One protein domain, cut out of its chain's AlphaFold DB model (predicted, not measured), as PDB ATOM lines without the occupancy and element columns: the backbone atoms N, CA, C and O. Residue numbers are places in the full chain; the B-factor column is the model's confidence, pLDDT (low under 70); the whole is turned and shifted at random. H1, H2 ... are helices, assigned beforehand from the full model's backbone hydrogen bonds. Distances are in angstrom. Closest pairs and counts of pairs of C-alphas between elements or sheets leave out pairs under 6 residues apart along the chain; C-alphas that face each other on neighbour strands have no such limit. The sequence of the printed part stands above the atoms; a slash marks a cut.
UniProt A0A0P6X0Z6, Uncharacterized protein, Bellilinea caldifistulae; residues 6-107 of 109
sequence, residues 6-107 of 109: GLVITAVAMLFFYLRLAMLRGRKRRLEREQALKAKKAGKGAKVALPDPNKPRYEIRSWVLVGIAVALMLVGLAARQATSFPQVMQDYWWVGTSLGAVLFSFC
ATOM      1  N   GLY A   6     522.906 -83.384  32.491       75.38
ATOM      2  CA  GLY A   6     522.752 -82.478  31.350       75.38
ATOM      3  C   GLY A   6     522.488 -83.189  30.018       75.38
ATOM      4  O   GLY A   6     521.731 -82.683  29.187       75.38
ATOM      5  N   LEU A   7     523.043 -84.389  29.829       78.50
ATOM      6  CA  LEU A   7     522.850 -85.217  28.632       78.50
ATOM      7  C   LEU A   7     521.440 -85.821  28.601       78.50
ATOM      8  O   LEU A   7     520.798 -85.850  27.553       78.50
ATOM      9  N   VAL A   8     520.924 -86.234  29.762       82.06
ATOM     10  CA  VAL A   8     519.535 -86.704  29.902       82.06
ATOM     11  C   VAL A   8     518.559 -85.584  29.546       82.06
ATOM     12  O   VAL A   8     517.637 -85.802  28.761       82.06
ATOM     13  N   ILE A   9     518.780 -84.368  30.053       79.25
ATOM     14  CA  ILE A   9     517.894 -83.230  29.772       79.25
ATOM     15  C   ILE A   9     517.922 -82.850  28.289       79.25
ATOM     16  O   ILE A   9     516.862 -82.668  27.688       79.25
ATOM     17  N   THR A  10     519.103 -82.786  27.667       77.81
ATOM     18  CA  THR A  10     519.204 -82.499  26.224       77.81
ATOM     19  C   THR A  10     518.553 -83.591  25.377       77.81
ATOM     20  O   THR A  10     517.853 -83.273  24.414       77.81
ATOM     21  N   ALA A  11     518.702 -84.865  25.752       78.19
ATOM     22  CA  ALA A  11     518.024 -85.973  25.081       78.19
ATOM     23  C   ALA A  11     516.492 -85.855  25.181       78.19
ATOM     24  O   ALA A  11     515.793 -86.021  24.180       78.19
ATOM     25  N   VAL A  12     515.961 -85.497  26.356       81.75
ATOM     26  CA  VAL A  12     514.521 -85.249  26.550       81.75
ATOM     27  C   VAL A  12     514.049 -84.037  25.737       81.75
ATOM     28  O   VAL A  12     512.996 -84.101  25.102       81.75
ATOM     29  N   ALA A  13     514.827 -82.953  25.685       79.94
ATOM     30  CA  ALA A  13     514.507 -81.773  24.881       79.94
ATOM     31  C   ALA A  13     514.475 -82.093  23.374       79.94
ATOM     32  O   ALA A  13     513.561 -81.663  22.667       79.94
ATOM     33  N   MET A  14     515.416 -82.908  22.885       77.00
ATOM     34  CA  MET A  14     515.399 -83.420  21.511       77.00
ATOM     35  C   MET A  14     514.192 -84.320  21.240       77.00
ATOM     36  O   MET A  14     513.559 -84.197  20.190       77.00
ATOM     37  N   LEU A  15     513.835 -85.194  22.186       80.31
ATOM     38  CA  LEU A  15     512.641 -86.028  22.074       80.31
ATOM     39  C   LEU A  15     511.384 -85.155  21.950       80.31
ATOM     40  O   LEU A  15     510.562 -85.376  21.060       80.31
ATOM     41  N   PHE A  16     511.262 -84.119  22.784       79.75
ATOM     42  CA  PHE A  16     510.156 -83.166  22.723       79.75
ATOM     43  C   PHE A  16     510.111 -82.423  21.383       79.75
ATOM     44  O   PHE A  16     509.046 -82.312  20.770       79.75
ATOM     45  N   PHE A  17     511.265 -81.969  20.887       76.88
ATOM     46  CA  PHE A  17     511.388 -81.352  19.567       76.88
ATOM     47  C   PHE A  17     510.873 -82.281  18.455       76.88
ATOM     48  O   PHE A  17     510.044 -81.882  17.629       76.88
ATOM     49  N   TYR A  18     511.291 -83.547  18.472       71.50
ATOM     50  CA  TYR A  18     510.882 -84.528  17.470       71.50
ATOM     51  C   TYR A  18     509.387 -84.867  17.558       71.50
ATOM     52  O   TYR A  18     508.696 -84.936  16.536       71.50
ATOM     53  N   LEU A  19     508.854 -85.010  18.775       76.75
ATOM     54  CA  LEU A  19     507.424 -85.201  19.021       76.75
ATOM     55  C   LEU A  19     506.601 -84.015  18.513       76.75
ATOM     56  O   LEU A  19     505.547 -84.211  17.907       76.75
ATOM     57  N   ARG A  20     507.085 -82.781  18.696       73.62
ATOM     58  CA  ARG A  20     506.414 -81.578  18.189       73.62
ATOM     59  C   ARG A  20     506.355 -81.565  16.662       73.62
ATOM     60  O   ARG A  20     505.281 -81.332  16.104       73.62
ATOM     61  N   LEU A  21     507.455 -81.904  15.990       71.31
ATOM     62  CA  LEU A  21     507.491 -82.065  14.531       71.31
ATOM     63  C   LEU A  21     506.560 -83.185  14.038       71.31
ATOM     64  O   LEU A  21     505.892 -83.044  13.011       71.31
ATOM     65  N   ALA A  22     506.487 -84.307  14.757       72.00
ATOM     66  CA  ALA A  22     505.561 -85.394  14.443       72.00
ATOM     67  C   ALA A  22     504.089 -84.969  14.616       72.00
ATOM     68  O   ALA A  22     503.254 -85.266  13.759       72.00
ATOM     69  N   MET A  23     503.770 -84.210  15.668       69.75
ATOM     70  CA  MET A  23     502.432 -83.652  15.884       69.75
ATOM     71  C   MET A  23     502.031 -82.651  14.795       69.75
ATOM     72  O   MET A  23     500.886 -82.693  14.338       69.75
ATOM     73  N   LEU A  24     502.951 -81.792  14.338       70.56
ATOM     74  CA  LEU A  24     502.697 -80.883  13.212       70.56
ATOM     75  C   LEU A  24     502.332 -81.656  11.937       70.56
ATOM     76  O   LEU A  24     501.303 -81.377  11.316       70.56
ATOM     77  N   ARG A  25     503.113 -82.691  11.595       64.94
ATOM     78  CA  ARG A  25     502.808 -83.606  10.479       64.94
ATOM     79  C   ARG A  25     501.421 -84.234  10.612       64.94
ATOM     80  O   ARG A  25     500.665 -84.292   9.641       64.94
ATOM     81  N   GLY A  26     501.082 -84.693  11.817       65.81
ATOM     82  CA  GLY A  26     499.798 -85.322  12.119       65.81
ATOM     83  C   GLY A  26     498.609 -84.374  11.961       65.81
ATOM     84  O   GLY A  26     497.609 -84.742  11.341       65.81
ATOM     85  N   ARG A  27     498.718 -83.137  12.469       66.50
ATOM     86  CA  ARG A  27     497.672 -82.111  12.332       66.50
ATOM     87  C   ARG A  27     497.429 -81.742  10.873       66.50
ATOM     88  O   ARG A  27     496.275 -81.712  10.455       66.50
ATOM     89  N   LYS A  28     498.485 -81.547  10.078       67.12
ATOM     90  CA  LYS A  28     498.346 -81.190   8.658       67.12
ATOM     91  C   LYS A  28     497.671 -82.303   7.849       67.12
ATOM     92  O   LYS A  28     496.733 -82.033   7.110       67.12
ATOM     93  N   ARG A  29     498.034 -83.571   8.094       67.56
ATOM     94  CA  ARG A  29     497.387 -84.737   7.459       67.56
ATOM     95  C   ARG A  29     495.905 -84.874   7.830       67.56
ATOM     96  O   ARG A  29     495.109 -85.337   7.015       67.56
ATOM     97  N   ARG A  30     495.521 -84.499   9.057       70.25
ATOM     98  CA  ARG A  30     494.109 -84.457   9.473       70.25
ATOM     99  C   ARG A  30     493.351 -83.337   8.756       70.25
ATOM    100  O   ARG A  30     492.298 -83.613   8.194       70.25
ATOM    101  N   LEU A  31     493.925 -82.135   8.691       70.00
ATOM    102  CA  LEU A  31     493.330 -80.994   7.984       70.00
ATOM    103  C   LEU A  31     493.154 -81.267   6.481       70.00
ATOM    104  O   LEU A  31     492.090 -80.986   5.938       70.00
ATOM    105  N   GLU A  32     494.144 -81.883   5.824       68.88
ATOM    106  CA  GLU A  32     494.056 -82.312   4.415       68.88
ATOM    107  C   GLU A  32     492.865 -83.269   4.192       68.88
ATOM    108  O   GLU A  32     492.105 -83.122   3.233       68.88
ATOM    109  N   ARG A  33     492.649 -84.227   5.108       69.00
ATOM    110  CA  ARG A  33     491.520 -85.171   5.040       69.00
ATOM    111  C   ARG A  33     490.174 -84.485   5.249       69.00
ATOM    112  O   ARG A  33     489.228 -84.793   4.530       69.00
ATOM    113  N   GLU A  34     490.080 -83.563   6.204       73.06
ATOM    114  CA  GLU A  34     488.849 -82.807   6.456       73.06
ATOM    115  C   GLU A  34     488.484 -81.898   5.277       73.06
ATOM    116  O   GLU A  34     487.316 -81.832   4.894       73.06
ATOM    117  N   GLN A  35     489.471 -81.246   4.658       68.00
ATOM    118  CA  GLN A  35     489.267 -80.430   3.459       68.00
ATOM    119  C   GLN A  35     488.812 -81.275   2.264       68.00
ATOM    120  O   GLN A  35     487.851 -80.902   1.595       68.00
ATOM    121  N   ALA A  36     489.420 -82.445   2.039       68.31
ATOM    122  CA  ALA A  36     488.985 -83.372   0.993       68.31
ATOM    123  C   ALA A  36     487.553 -83.892   1.229       68.31
ATOM    124  O   ALA A  36     486.771 -84.018   0.285       68.31
ATOM    125  N   LEU A  37     487.175 -84.156   2.485       69.81
ATOM    126  CA  LEU A  37     485.815 -84.573   2.835       69.81
ATOM    127  C   LEU A  37     484.798 -83.440   2.619       69.81
ATOM    128  O   LEU A  37     483.710 -83.687   2.100       69.81
ATOM    129  N   LYS A  38     485.157 -82.195   2.969       68.69
ATOM    130  CA  LYS A  38     484.343 -80.999   2.695       68.69
ATOM    131  C   LYS A  38     484.191 -80.748   1.191       68.69
ATOM    132  O   LYS A  38     483.081 -80.470   0.754       68.69
ATOM    133  N   ALA A  39     485.251 -80.933   0.397       63.19
ATOM    134  CA  ALA A  39     485.197 -80.846  -1.066       63.19
ATOM    135  C   ALA A  39     484.232 -81.871  -1.676       63.19
ATOM    136  O   ALA A  39     483.438 -81.528  -2.547       63.19
ATOM    137  N   LYS A  40     484.243 -83.115  -1.178       65.31
ATOM    138  CA  LYS A  40     483.291 -84.148  -1.616       65.31
ATOM    139  C   LYS A  40     481.846 -83.835  -1.212       65.31
ATOM    140  O   LYS A  40     480.938 -84.126  -1.981       65.31
ATOM    141  N   LYS A  41     481.629 -83.244  -0.031       66.88
ATOM    142  CA  LYS A  41     480.290 -82.876   0.464       66.88
ATOM    143  C   LYS A  41     479.700 -81.625  -0.202       66.88
ATOM    144  O   LYS A  41     478.484 -81.511  -0.248       66.88
ATOM    145  N   ALA A  42     480.522 -80.705  -0.710       62.34
ATOM    146  CA  ALA A  42     480.058 -79.416  -1.234       62.34
ATOM    147  C   ALA A  42     479.507 -79.449  -2.680       62.34
ATOM    148  O   ALA A  42     478.999 -78.436  -3.153       62.34
ATOM    149  N   GLY A  43     479.565 -80.592  -3.378       56.97
ATOM    150  CA  GLY A  43     479.026 -80.742  -4.738       56.97
ATOM    151  C   GLY A  43     479.864 -80.059  -5.835       56.97
ATOM    152  O   GLY A  43     480.697 -79.192  -5.564       56.97
ATOM    153  N   LYS A  44     479.667 -80.487  -7.096       51.25
ATOM    154  CA  LYS A  44     480.372 -80.003  -8.305       51.25
ATOM    155  C   LYS A  44     480.129 -78.495  -8.526       51.25
ATOM    156  O   LYS A  44     479.249 -78.125  -9.291       51.25
ATOM    157  N   GLY A  45     480.875 -77.621  -7.856       52.34
ATOM    158  CA  GLY A  45     480.753 -76.168  -8.048       52.34
ATOM    159  C   GLY A  45     481.352 -75.311  -6.935       52.34
ATOM    160  O   GLY A  45     481.733 -74.169  -7.182       52.34
ATOM    161  N   ALA A  46     481.517 -75.851  -5.726       49.47
ATOM    162  CA  ALA A  46     482.224 -75.136  -4.672       49.47
ATOM    163  C   ALA A  46     483.735 -75.173  -4.947       49.47
ATOM    164  O   ALA A  46     484.343 -76.245  -4.956       49.47
ATOM    165  N   LYS A  47     484.354 -73.999  -5.149       49.44
ATOM    166  CA  LYS A  47     485.817 -73.822  -5.191       49.44
ATOM    167  C   LYS A  47     486.407 -74.121  -3.811       49.44
ATOM    168  O   LYS A  47     486.809 -73.223  -3.078       49.44
ATOM    169  N   VAL A  48     486.431 -75.390  -3.422       54.62
ATOM    170  CA  VAL A  48     487.197 -75.823  -2.262       54.62
ATOM    171  C   VAL A  48     488.646 -75.831  -2.711       54.62
ATOM    172  O   VAL A  48     489.020 -76.617  -3.577       54.62
ATOM    173  N   ALA A  49     489.434 -74.900  -2.172       56.38
ATOM    174  CA  ALA A  49     490.867 -74.842  -2.404       56.38
ATOM    175  C   ALA A  49     491.475 -76.182  -1.970       56.38
ATOM    176  O   ALA A  49     491.633 -76.451  -0.779       56.38
ATOM    177  N   LEU A  50     491.730 -77.057  -2.942       57.00
ATOM    178  CA  LEU A  50     492.459 -78.291  -2.712       57.00
ATOM    179  C   LEU A  50     493.869 -77.896  -2.254       57.00
ATOM    180  O   LEU A  50     494.451 -76.981  -2.845       57.00
ATOM    181  N   PRO A  51     494.408 -78.519  -1.193       56.53
ATOM    182  CA  PRO A  51     495.765 -78.234  -0.766       56.53
ATOM    183  C   PRO A  51     496.709 -78.546  -1.925       56.53
ATOM    184  O   PRO A  51     496.768 -79.677  -2.403       56.53
ATOM    185  N   ASP A  52     497.392 -77.507  -2.397       57.38
ATOM    186  CA  ASP A  52     498.315 -77.580  -3.518       57.38
ATOM    187  C   ASP A  52     499.442 -78.576  -3.182       57.38
ATOM    188  O   ASP A  52     500.151 -78.365  -2.187       57.38
ATOM    189  N   PRO A  53     499.611 -79.668  -3.950       57.62
ATOM    190  CA  PRO A  53     500.620 -80.683  -3.663       57.62
ATOM    191  C   PRO A  53     502.049 -80.129  -3.714       57.62
ATOM    192  O   PRO A  53     502.950 -80.750  -3.155       57.62
ATOM    193  N   ASN A  54     502.250 -78.959  -4.333       54.81
ATOM    194  CA  ASN A  54     503.557 -78.330  -4.468       54.81
ATOM    195  C   ASN A  54     503.882 -77.312  -3.358       54.81
ATOM    196  O   ASN A  54     504.971 -76.737  -3.348       54.81
ATOM    197  N   LYS A  55     502.971 -77.061  -2.402       58.22
ATOM    198  CA  LYS A  55     503.277 -76.163  -1.278       58.22
ATOM    199  C   LYS A  55     504.152 -76.867  -0.238       58.22
ATOM    200  O   LYS A  55     503.794 -77.958   0.219       58.22
ATOM    201  N   PRO A  56     505.256 -76.240   0.214       56.34
ATOM    202  CA  PRO A  56     506.108 -76.823   1.238       56.34
ATOM    203  C   PRO A  56     505.289 -77.183   2.480       56.34
ATOM    204  O   PRO A  56     504.480 -76.415   3.013       56.34
ATOM    205  N   ARG A  57     505.465 -78.428   2.931       57.75
ATOM    206  CA  ARG A  57     504.647 -79.026   3.992       57.75
ATOM    207  C   ARG A  57     504.915 -78.412   5.371       57.75
ATOM    208  O   ARG A  57     504.123 -78.640   6.283       57.75
ATOM    209  N   TYR A  58     505.936 -77.570   5.477       58.50
ATOM    210  CA  TYR A  58     506.321 -76.833   6.672       58.50
ATOM    211  C   TYR A  58     506.546 -75.378   6.304       58.50
ATOM    212  O   TYR A  58     507.248 -75.095   5.335       58.50
ATOM    213  N   GLU A  59     505.961 -74.478   7.083       64.62
ATOM    214  CA  GLU A  59     506.211 -73.053   6.943       64.62
ATOM    215  C   GLU A  59     507.003 -72.602   8.167       64.62
ATOM    216  O   GLU A  59     506.628 -72.862   9.317       64.62
ATOM    217  N   ILE A  60     508.158 -71.983   7.930       64.69
ATOM    218  CA  ILE A  60     508.956 -71.417   9.014       64.69
ATOM    219  C   ILE A  60     508.218 -70.163   9.466       64.69
ATOM    220  O   ILE A  60     508.136 -69.182   8.731       64.69
ATOM    221  N   ARG A  61     507.661 -70.197  10.681       69.81
ATOM    222  CA  ARG A  61     506.894 -69.082  11.249       69.81
ATOM    223  C   ARG A  61     507.755 -67.828  11.370       69.81
ATOM    224  O   ARG A  61     507.249 -66.724  11.207       69.81
ATOM    225  N   SER A  62     509.029 -68.000  11.715       74.50
ATOM    226  CA  SER A  62     509.989 -66.907  11.839       74.50
ATOM    227  C   SER A  62     511.419 -67.421  11.706       74.50
ATOM    228  O   SER A  62     511.888 -68.211  12.525       74.50
ATOM    229  N   TRP A  63     512.121 -66.930  10.689       75.81
ATOM    230  CA  TRP A  63     513.550 -67.179  10.492       75.81
ATOM    231  C   TRP A  63     514.419 -66.536  11.582       75.81
ATOM    232  O   TRP A  63     515.482 -67.057  11.904       75.81
ATOM    233  N   VAL A  64     513.943 -65.456  12.212       75.12
ATOM    234  CA  VAL A  64     514.627 -64.816  13.348       75.12
ATOM    235  C   VAL A  64     514.644 -65.748  14.559       75.12
ATOM    236  O   VAL A  64     515.683 -65.935  15.184       75.12
ATOM    237  N   LEU A  65     513.514 -66.399  14.852       74.19
ATOM    238  CA  LEU A  65     513.424 -67.392  15.926       74.19
ATOM    239  C   LEU A  65     514.318 -68.610  15.651       74.19
ATOM    240  O   LEU A  65     514.948 -69.113  16.579       74.19
ATOM    241  N   VAL A  66     514.430 -69.033  14.387       75.75
ATOM    242  CA  VAL A  66     515.380 -70.080  13.974       75.75
ATOM    243  C   VAL A  66     516.816 -69.653  14.271       75.75
ATOM    244  O   VAL A  66     517.545 -70.406  14.909       75.75
ATOM    245  N   GLY A  67     517.207 -68.440  13.870       77.75
ATOM    246  CA  GLY A  67     518.546 -67.908  14.131       77.75
ATOM    247  C   GLY A  67     518.879 -67.853  15.624       77.75
ATOM    248  O   GLY A  67     519.941 -68.317  16.030       77.75
ATOM    249  N   ILE A  68     517.946 -67.374  16.453       79.06
ATOM    250  CA  ILE A  68     518.109 -67.313  17.915       79.06
ATOM    251  C   ILE A  68     518.235 -68.717  18.518       79.06
ATOM    252  O   ILE A  68     519.092 -68.954  19.367       79.06
ATOM    253  N   ALA A  69     517.410 -69.666  18.074       79.12
ATOM    254  CA  ALA A  69     517.444 -71.033  18.574       79.12
ATOM    255  C   ALA A  69     518.757 -71.751  18.218       79.12
ATOM    256  O   ALA A  69     519.343 -72.422  19.068       79.12
ATOM    257  N   VAL A  70     519.245 -71.567  16.987       79.75
ATOM    258  CA  VAL A  70     520.537 -72.107  16.537       79.75
ATOM    259  C   VAL A  70     521.689 -71.454  17.298       79.75
ATOM    260  O   VAL A  70     522.571 -72.164  17.777       79.75
ATOM    261  N   ALA A  71     521.661 -70.134  17.491       81.44
ATOM    262  CA  ALA A  71     522.664 -69.433  18.288       81.44
ATOM    263  C   ALA A  71     522.709 -69.963  19.731       81.44
ATOM    264  O   ALA A  71     523.789 -70.259  20.232       81.44
ATOM    265  N   LEU A  72     521.557 -70.180  20.374       82.25
ATOM    266  CA  LEU A  72     521.481 -70.770  21.718       82.25
ATOM    267  C   LEU A  72     522.048 -72.194  21.779       82.25
ATOM    268  O   LEU A  72     522.765 -72.531  22.724       82.25
ATOM    269  N   MET A  73     521.782 -73.022  20.763       79.00
ATOM    270  CA  MET A  73     522.377 -74.360  20.670       79.00
ATOM    271  C   MET A  73     523.900 -74.306  20.527       79.00
ATOM    272  O   MET A  73     524.596 -75.054  21.213       79.00
ATOM    273  N   LEU A  74     524.407 -73.417  19.668       80.69
ATOM    274  CA  LEU A  74     525.839 -73.232  19.433       80.69
ATOM    275  C   LEU A  74     526.547 -72.678  20.669       80.69
ATOM    276  O   LEU A  74     527.624 -73.155  21.004       80.69
ATOM    277  N   VAL A  75     525.926 -71.738  21.386       81.81
ATOM    278  CA  VAL A  75     526.448 -71.213  22.655       81.81
ATOM    279  C   VAL A  75     526.519 -72.317  23.709       81.81
ATOM    280  O   VAL A  75     527.535 -72.428  24.386       81.81
ATOM    281  N   GLY A  76     525.501 -73.177  23.821       76.94
ATOM    282  CA  GLY A  76     525.541 -74.318  24.744       76.94
ATOM    283  C   GLY A  76     526.625 -75.347  24.389       76.94
ATOM    284  O   GLY A  76     527.292 -75.878  25.274       76.94
ATOM    285  N   LEU A  77     526.867 -75.587  23.096       76.12
ATOM    286  CA  LEU A  77     527.951 -76.466  22.643       76.12
ATOM    287  C   LEU A  77     529.332 -75.846  22.898       76.12
ATOM    288  O   LEU A  77     530.226 -76.520  23.407       76.12
ATOM    289  N   ALA A  78     529.488 -74.557  22.592       77.56
ATOM    290  CA  ALA A  78     530.711 -73.806  22.842       77.56
ATOM    291  C   ALA A  78     531.023 -73.745  24.341       77.56
ATOM    292  O   ALA A  78     532.165 -73.970  24.721       77.56
ATOM    293  N   ALA A  79     530.016 -73.546  25.196       77.25
ATOM    294  CA  ALA A  79     530.175 -73.562  26.648       77.25
ATOM    295  C   ALA A  79     530.705 -74.905  27.173       77.25
ATOM    296  O   ALA A  79     531.434 -74.914  28.153       77.25
ATOM    297  N   ARG A  80     530.398 -76.029  26.510       70.50
ATOM    298  CA  ARG A  80     530.932 -77.353  26.872       70.50
ATOM    299  C   ARG A  80     532.373 -77.574  26.399       70.50
ATOM    300  O   ARG A  80     533.117 -78.303  27.046       70.50
ATOM    301  N   GLN A  81     532.744 -77.021  25.243       71.19
ATOM    302  CA  GLN A  81     534.024 -77.309  24.581       71.19
ATOM    303  C   GLN A  81     535.120 -76.283  24.890       71.19
ATOM    304  O   GLN A  81     536.301 -76.621  24.869       71.19
ATOM    305  N   ALA A  82     534.745 -75.035  25.161       71.12
ATOM    306  CA  ALA A  82     535.688 -73.957  25.387       71.12
ATOM    307  C   ALA A  82     536.083 -73.873  26.869       71.12
ATOM    308  O   ALA A  82     535.268 -73.609  27.756       71.12
ATOM    309  N   THR A  83     537.380 -74.038  27.122       64.00
ATOM    310  CA  THR A  83     538.015 -73.892  28.442       64.00
ATOM    311  C   THR A  83     538.053 -72.446  28.942       64.00
ATOM    312  O   THR A  83     538.371 -72.215  30.104       64.00
ATOM    313  N   SER A  84     537.710 -71.475  28.090       69.00
ATOM    314  CA  SER A  84     537.682 -70.038  28.392       69.00
ATOM    315  C   SER A  84     536.392 -69.553  29.066       69.00
ATOM    316  O   SER A  84     536.342 -68.406  29.505       69.00
ATOM    317  N   PHE A  85     535.352 -70.388  29.161       65.81
ATOM    318  CA  PHE A  85     534.124 -70.035  29.878       65.81
ATOM    319  C   PHE A  85     534.216 -70.362  31.378       65.81
ATOM    320  O   PHE A  85     534.858 -71.345  31.750       65.81
ATOM    321  N   PRO A  86     533.553 -69.578  32.254       76.31
ATOM    322  CA  PRO A  86     533.463 -69.889  33.680       76.31
ATOM    323  C   PRO A  86     532.912 -71.304  33.914       76.31
ATOM    324  O   PRO A  86     531.975 -71.708  33.225       76.31
ATOM    325  N   GLN A  87     533.424 -72.023  34.924       72.75
ATOM    326  CA  GLN A  87     532.986 -73.395  35.263       72.75
ATOM    327  C   GLN A  87     531.461 -73.513  35.414       72.75
ATOM    328  O   GLN A  87     530.866 -74.486  34.974       72.75
ATOM    329  N   VAL A  88     530.803 -72.462  35.910       72.69
ATOM    330  CA  VAL A  88     529.338 -72.387  36.003       72.69
ATOM    331  C   VAL A  88     528.664 -72.545  34.629       72.69
ATOM    332  O   VAL A  88     527.698 -73.286  34.492       72.69
ATOM    333  N   MET A  89     529.172 -71.901  33.574       70.00
ATOM    334  CA  MET A  89     528.627 -72.071  32.217       70.00
ATOM    335  C   MET A  89     528.935 -73.452  31.634       70.00
ATOM    336  O   MET A  89     528.113 -73.979  30.884       70.00
ATOM    337  N   GLN A  90     530.075 -74.045  31.994       71.50
ATOM    338  CA  GLN A  90     530.417 -75.417  31.616       71.50
ATOM    339  C   GLN A  90     529.504 -76.439  32.296       71.50
ATOM    340  O   GLN A  90     529.124 -77.400  31.641       71.50
ATOM    341  N   ASP A  91     529.080 -76.219  33.543       77.56
ATOM    342  CA  ASP A  91     528.165 -77.114  34.267       77.56
ATOM    343  C   ASP A  91     526.711 -76.992  33.775       77.56
ATOM    344  O   ASP A  91     525.985 -77.986  33.669       77.56
ATOM    345  N   TYR A  92     526.286 -75.778  33.407       80.50
ATOM    346  CA  TYR A  92     524.939 -75.487  32.897       80.50
ATOM    347  C   TYR A  92     524.841 -75.449  31.361       80.50
ATOM    348  O   TYR A  92     523.839 -74.982  30.819       80.50
ATOM    349  N   TRP A  93     525.833 -75.978  30.638       80.38
ATOM    350  CA  TRP A  93     525.872 -76.012  29.164       80.38
ATOM    351  C   TRP A  93     524.574 -76.549  28.530       80.38
ATOM    352  O   TRP A  93     524.078 -76.041  27.519       80.38
ATOM    353  N   TRP A  94     523.977 -77.550  29.181       78.94
ATOM    354  CA  TRP A  94     522.746 -78.212  28.766       78.94
ATOM    355  C   TRP A  94     521.527 -77.286  28.793       78.94
ATOM    356  O   TRP A  94     520.585 -77.529  28.036       78.94
ATOM    357  N   VAL A  95     521.529 -76.224  29.607       81.62
ATOM    358  CA  VAL A  95     520.440 -75.237  29.675       81.62
ATOM    359  C   VAL A  95     520.332 -74.505  28.342       81.62
ATOM    360  O   VAL A  95     519.253 -74.467  27.757       81.62
ATOM    361  N   GLY A  96     521.452 -74.000  27.815       81.75
ATOM    362  CA  GLY A  96     521.485 -73.288  26.534       81.75
ATOM    363  C   GLY A  96     521.045 -74.174  25.369       81.75
ATOM    364  O   GLY A  96     520.153 -73.807  24.601       81.75
ATOM    365  N   THR A  97     521.596 -75.387  25.283       81.56
ATOM    366  CA  THR A  97     521.263 -76.331  24.206       81.56
ATOM    367  C   THR A  97     519.810 -76.808  24.271       81.56
ATOM    368  O   THR A  97     519.132 -76.855  23.243       81.56
ATOM    369  N   SER A  98     519.296 -77.117  25.466       81.81
ATOM    370  CA  SER A  98     517.912 -77.580  25.642       81.81
ATOM    371  C   SER A  98     516.906 -76.460  25.390       81.81
ATOM    372  O   SER A  98     515.898 -76.683  24.719       81.81
ATOM    373  N   LEU A  99     517.191 -75.243  25.864       83.00
ATOM    374  CA  LEU A  99     516.351 -74.072  25.616       83.00
ATOM    375  C   LEU A  99     516.304 -73.743  24.119       83.00
ATOM    376  O   LEU A  99     515.224 -73.512  23.577       83.00
ATOM    377  N   GLY A 100     517.454 -73.808  23.437       82.94
ATOM    378  CA  GLY A 100     517.543 -73.692  21.984       82.94
ATOM    379  C   GLY A 100     516.699 -74.749  21.266       82.94
ATOM    380  O   GLY A 100     515.922 -74.406  20.380       82.94
ATOM    381  N   ALA A 101     516.753 -76.016  21.692       81.56
ATOM    382  CA  ALA A 101     515.934 -77.098  21.127       81.56
ATOM    383  C   ALA A 101     514.430 -76.882  21.309       81.56
ATOM    384  O   ALA A 101     513.648 -77.070  20.371       81.56
ATOM    385  N   VAL A 102     514.014 -76.435  22.493       82.19
ATOM    386  CA  VAL A 102     512.607 -76.142  22.772       82.19
ATOM    387  C   VAL A 102     512.139 -74.941  21.952       82.19
ATOM    388  O   VAL A 102     511.101 -75.034  21.299       82.19
ATOM    389  N   LEU A 103     512.900 -73.847  21.902       80.12
ATOM    390  CA  LEU A 103     512.570 -72.674  21.080       80.12
ATOM    391  C   LEU A 103     512.514 -73.014  19.588       80.12
ATOM    392  O   LEU A 103     511.590 -72.588  18.889       80.12
ATOM    393  N   PHE A 104     513.434 -73.855  19.113       78.25
ATOM    394  CA  PHE A 104     513.431 -74.342  17.738       78.25
ATOM    395  C   PHE A 104     512.136 -75.096  17.404       78.25
ATOM    396  O   PHE A 104     511.598 -74.956  16.307       78.25
ATOM    397  N   SER A 105     511.553 -75.818  18.371       76.19
ATOM    398  CA  SER A 105     510.268 -76.512  18.186       76.19
ATOM    399  C   SER A 105     509.094 -75.566  17.887       76.19
ATOM    400  O   SER A 105     508.140 -75.965  17.218       76.19
ATOM    401  N   PHE A 106     509.166 -74.306  18.333       76.38
ATOM    402  CA  PHE A 106     508.145 -73.279  18.090       76.38
ATOM    403  C   PHE A 106     508.388 -72.459  16.816       76.38
ATOM    404  O   PHE A 106     507.534 -71.651  16.437       76.38
ATOM    405  N   CYS A 107     509.514 -72.672  16.132       74.31
ATOM    406  CA  CYS A 107     509.838 -71.980  14.885       74.31
ATOM    407  C   CYS A 107     508.997 -72.459  13.694       74.31
ATOM    408  O   CYS A 107     508.885 -71.748  12.696       74.31
TER     409      CYS A 107
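This is residues 6 to 107 of the 109 residues of an uncharacterized protein of Bellilinea caldifistulae (UniProt A0A0P6X0Z6). Three helices lie side by side at one end of a long, narrow shape, with H4 between H1 and H2; H1 runs on far beyond the other two, and the loop of residues 42 to 62 folds back from its far end to H2. The small helix H3 sits at the turn from H2 to H4. The printed part has 102 residues, with four named helices in the order H1, H2, H3, H4 and no named strand; the class is all helix. It is extended, with a radius of gyration of the C-alphas of 20.2 A, and its outline is a rod with spans of 69 by 25 by 15 A.

H1, residues 6 to 41, touches H4, residues 93 to 105, with its residues 6 to 21 alone. Their closest C-alphas, those of Gly 6 and Trp 94, are 5.0 A apart. The two helices run the same way at a shallow tilt of 3 degrees. H2, residues 63 to 81, is apart from H1. H2 touches H4, and their closest C-alphas, those of Met 73 and Thr 97, are 4.2 A apart. These two run opposite ways at a shallow tilt of 20 degrees. H3, residues 87 to 91, touches H2 with residues 79 to 80 of H2 alone; the closest C-alphas, those of Arg 80 and Gln 90, are 5.1 A apart. H3 and H4 meet only through their link. H1 and H3 are only just apart, with their closest C-alphas 8.2 A from each other. In H1, H2, H3 and H4, every O i to N i+4 pair is within hydrogen-bond range.

H1 begins at C-alpha 6, at (522.752, -82.478, 31.350), and ends at C-alpha 41, at (480.290, -82.876, 0.464), 52.5 A from first to last C-alpha. H2, residues 63 to 81, is 26.8 A long in the same measure. H3, residues 87 to 91, is a short helix of five residues. H4, residues 93 to 105, is 19.1 A long and ends at C-alpha 105, at (510.268, -76.512, 18.186).

The two C-alphas farthest apart are those of Lys 44 and Ser 84, 68.8 A. The printed part has no cut. The link from H1 to H2, with 21 residues, is long; those from H2 to H3 and from H3 to H4 are tight. The mean pLDDT of the printed part is 71.5. It is under 70 at 38 residues, among them residues 35 to 61 and 83 to 85.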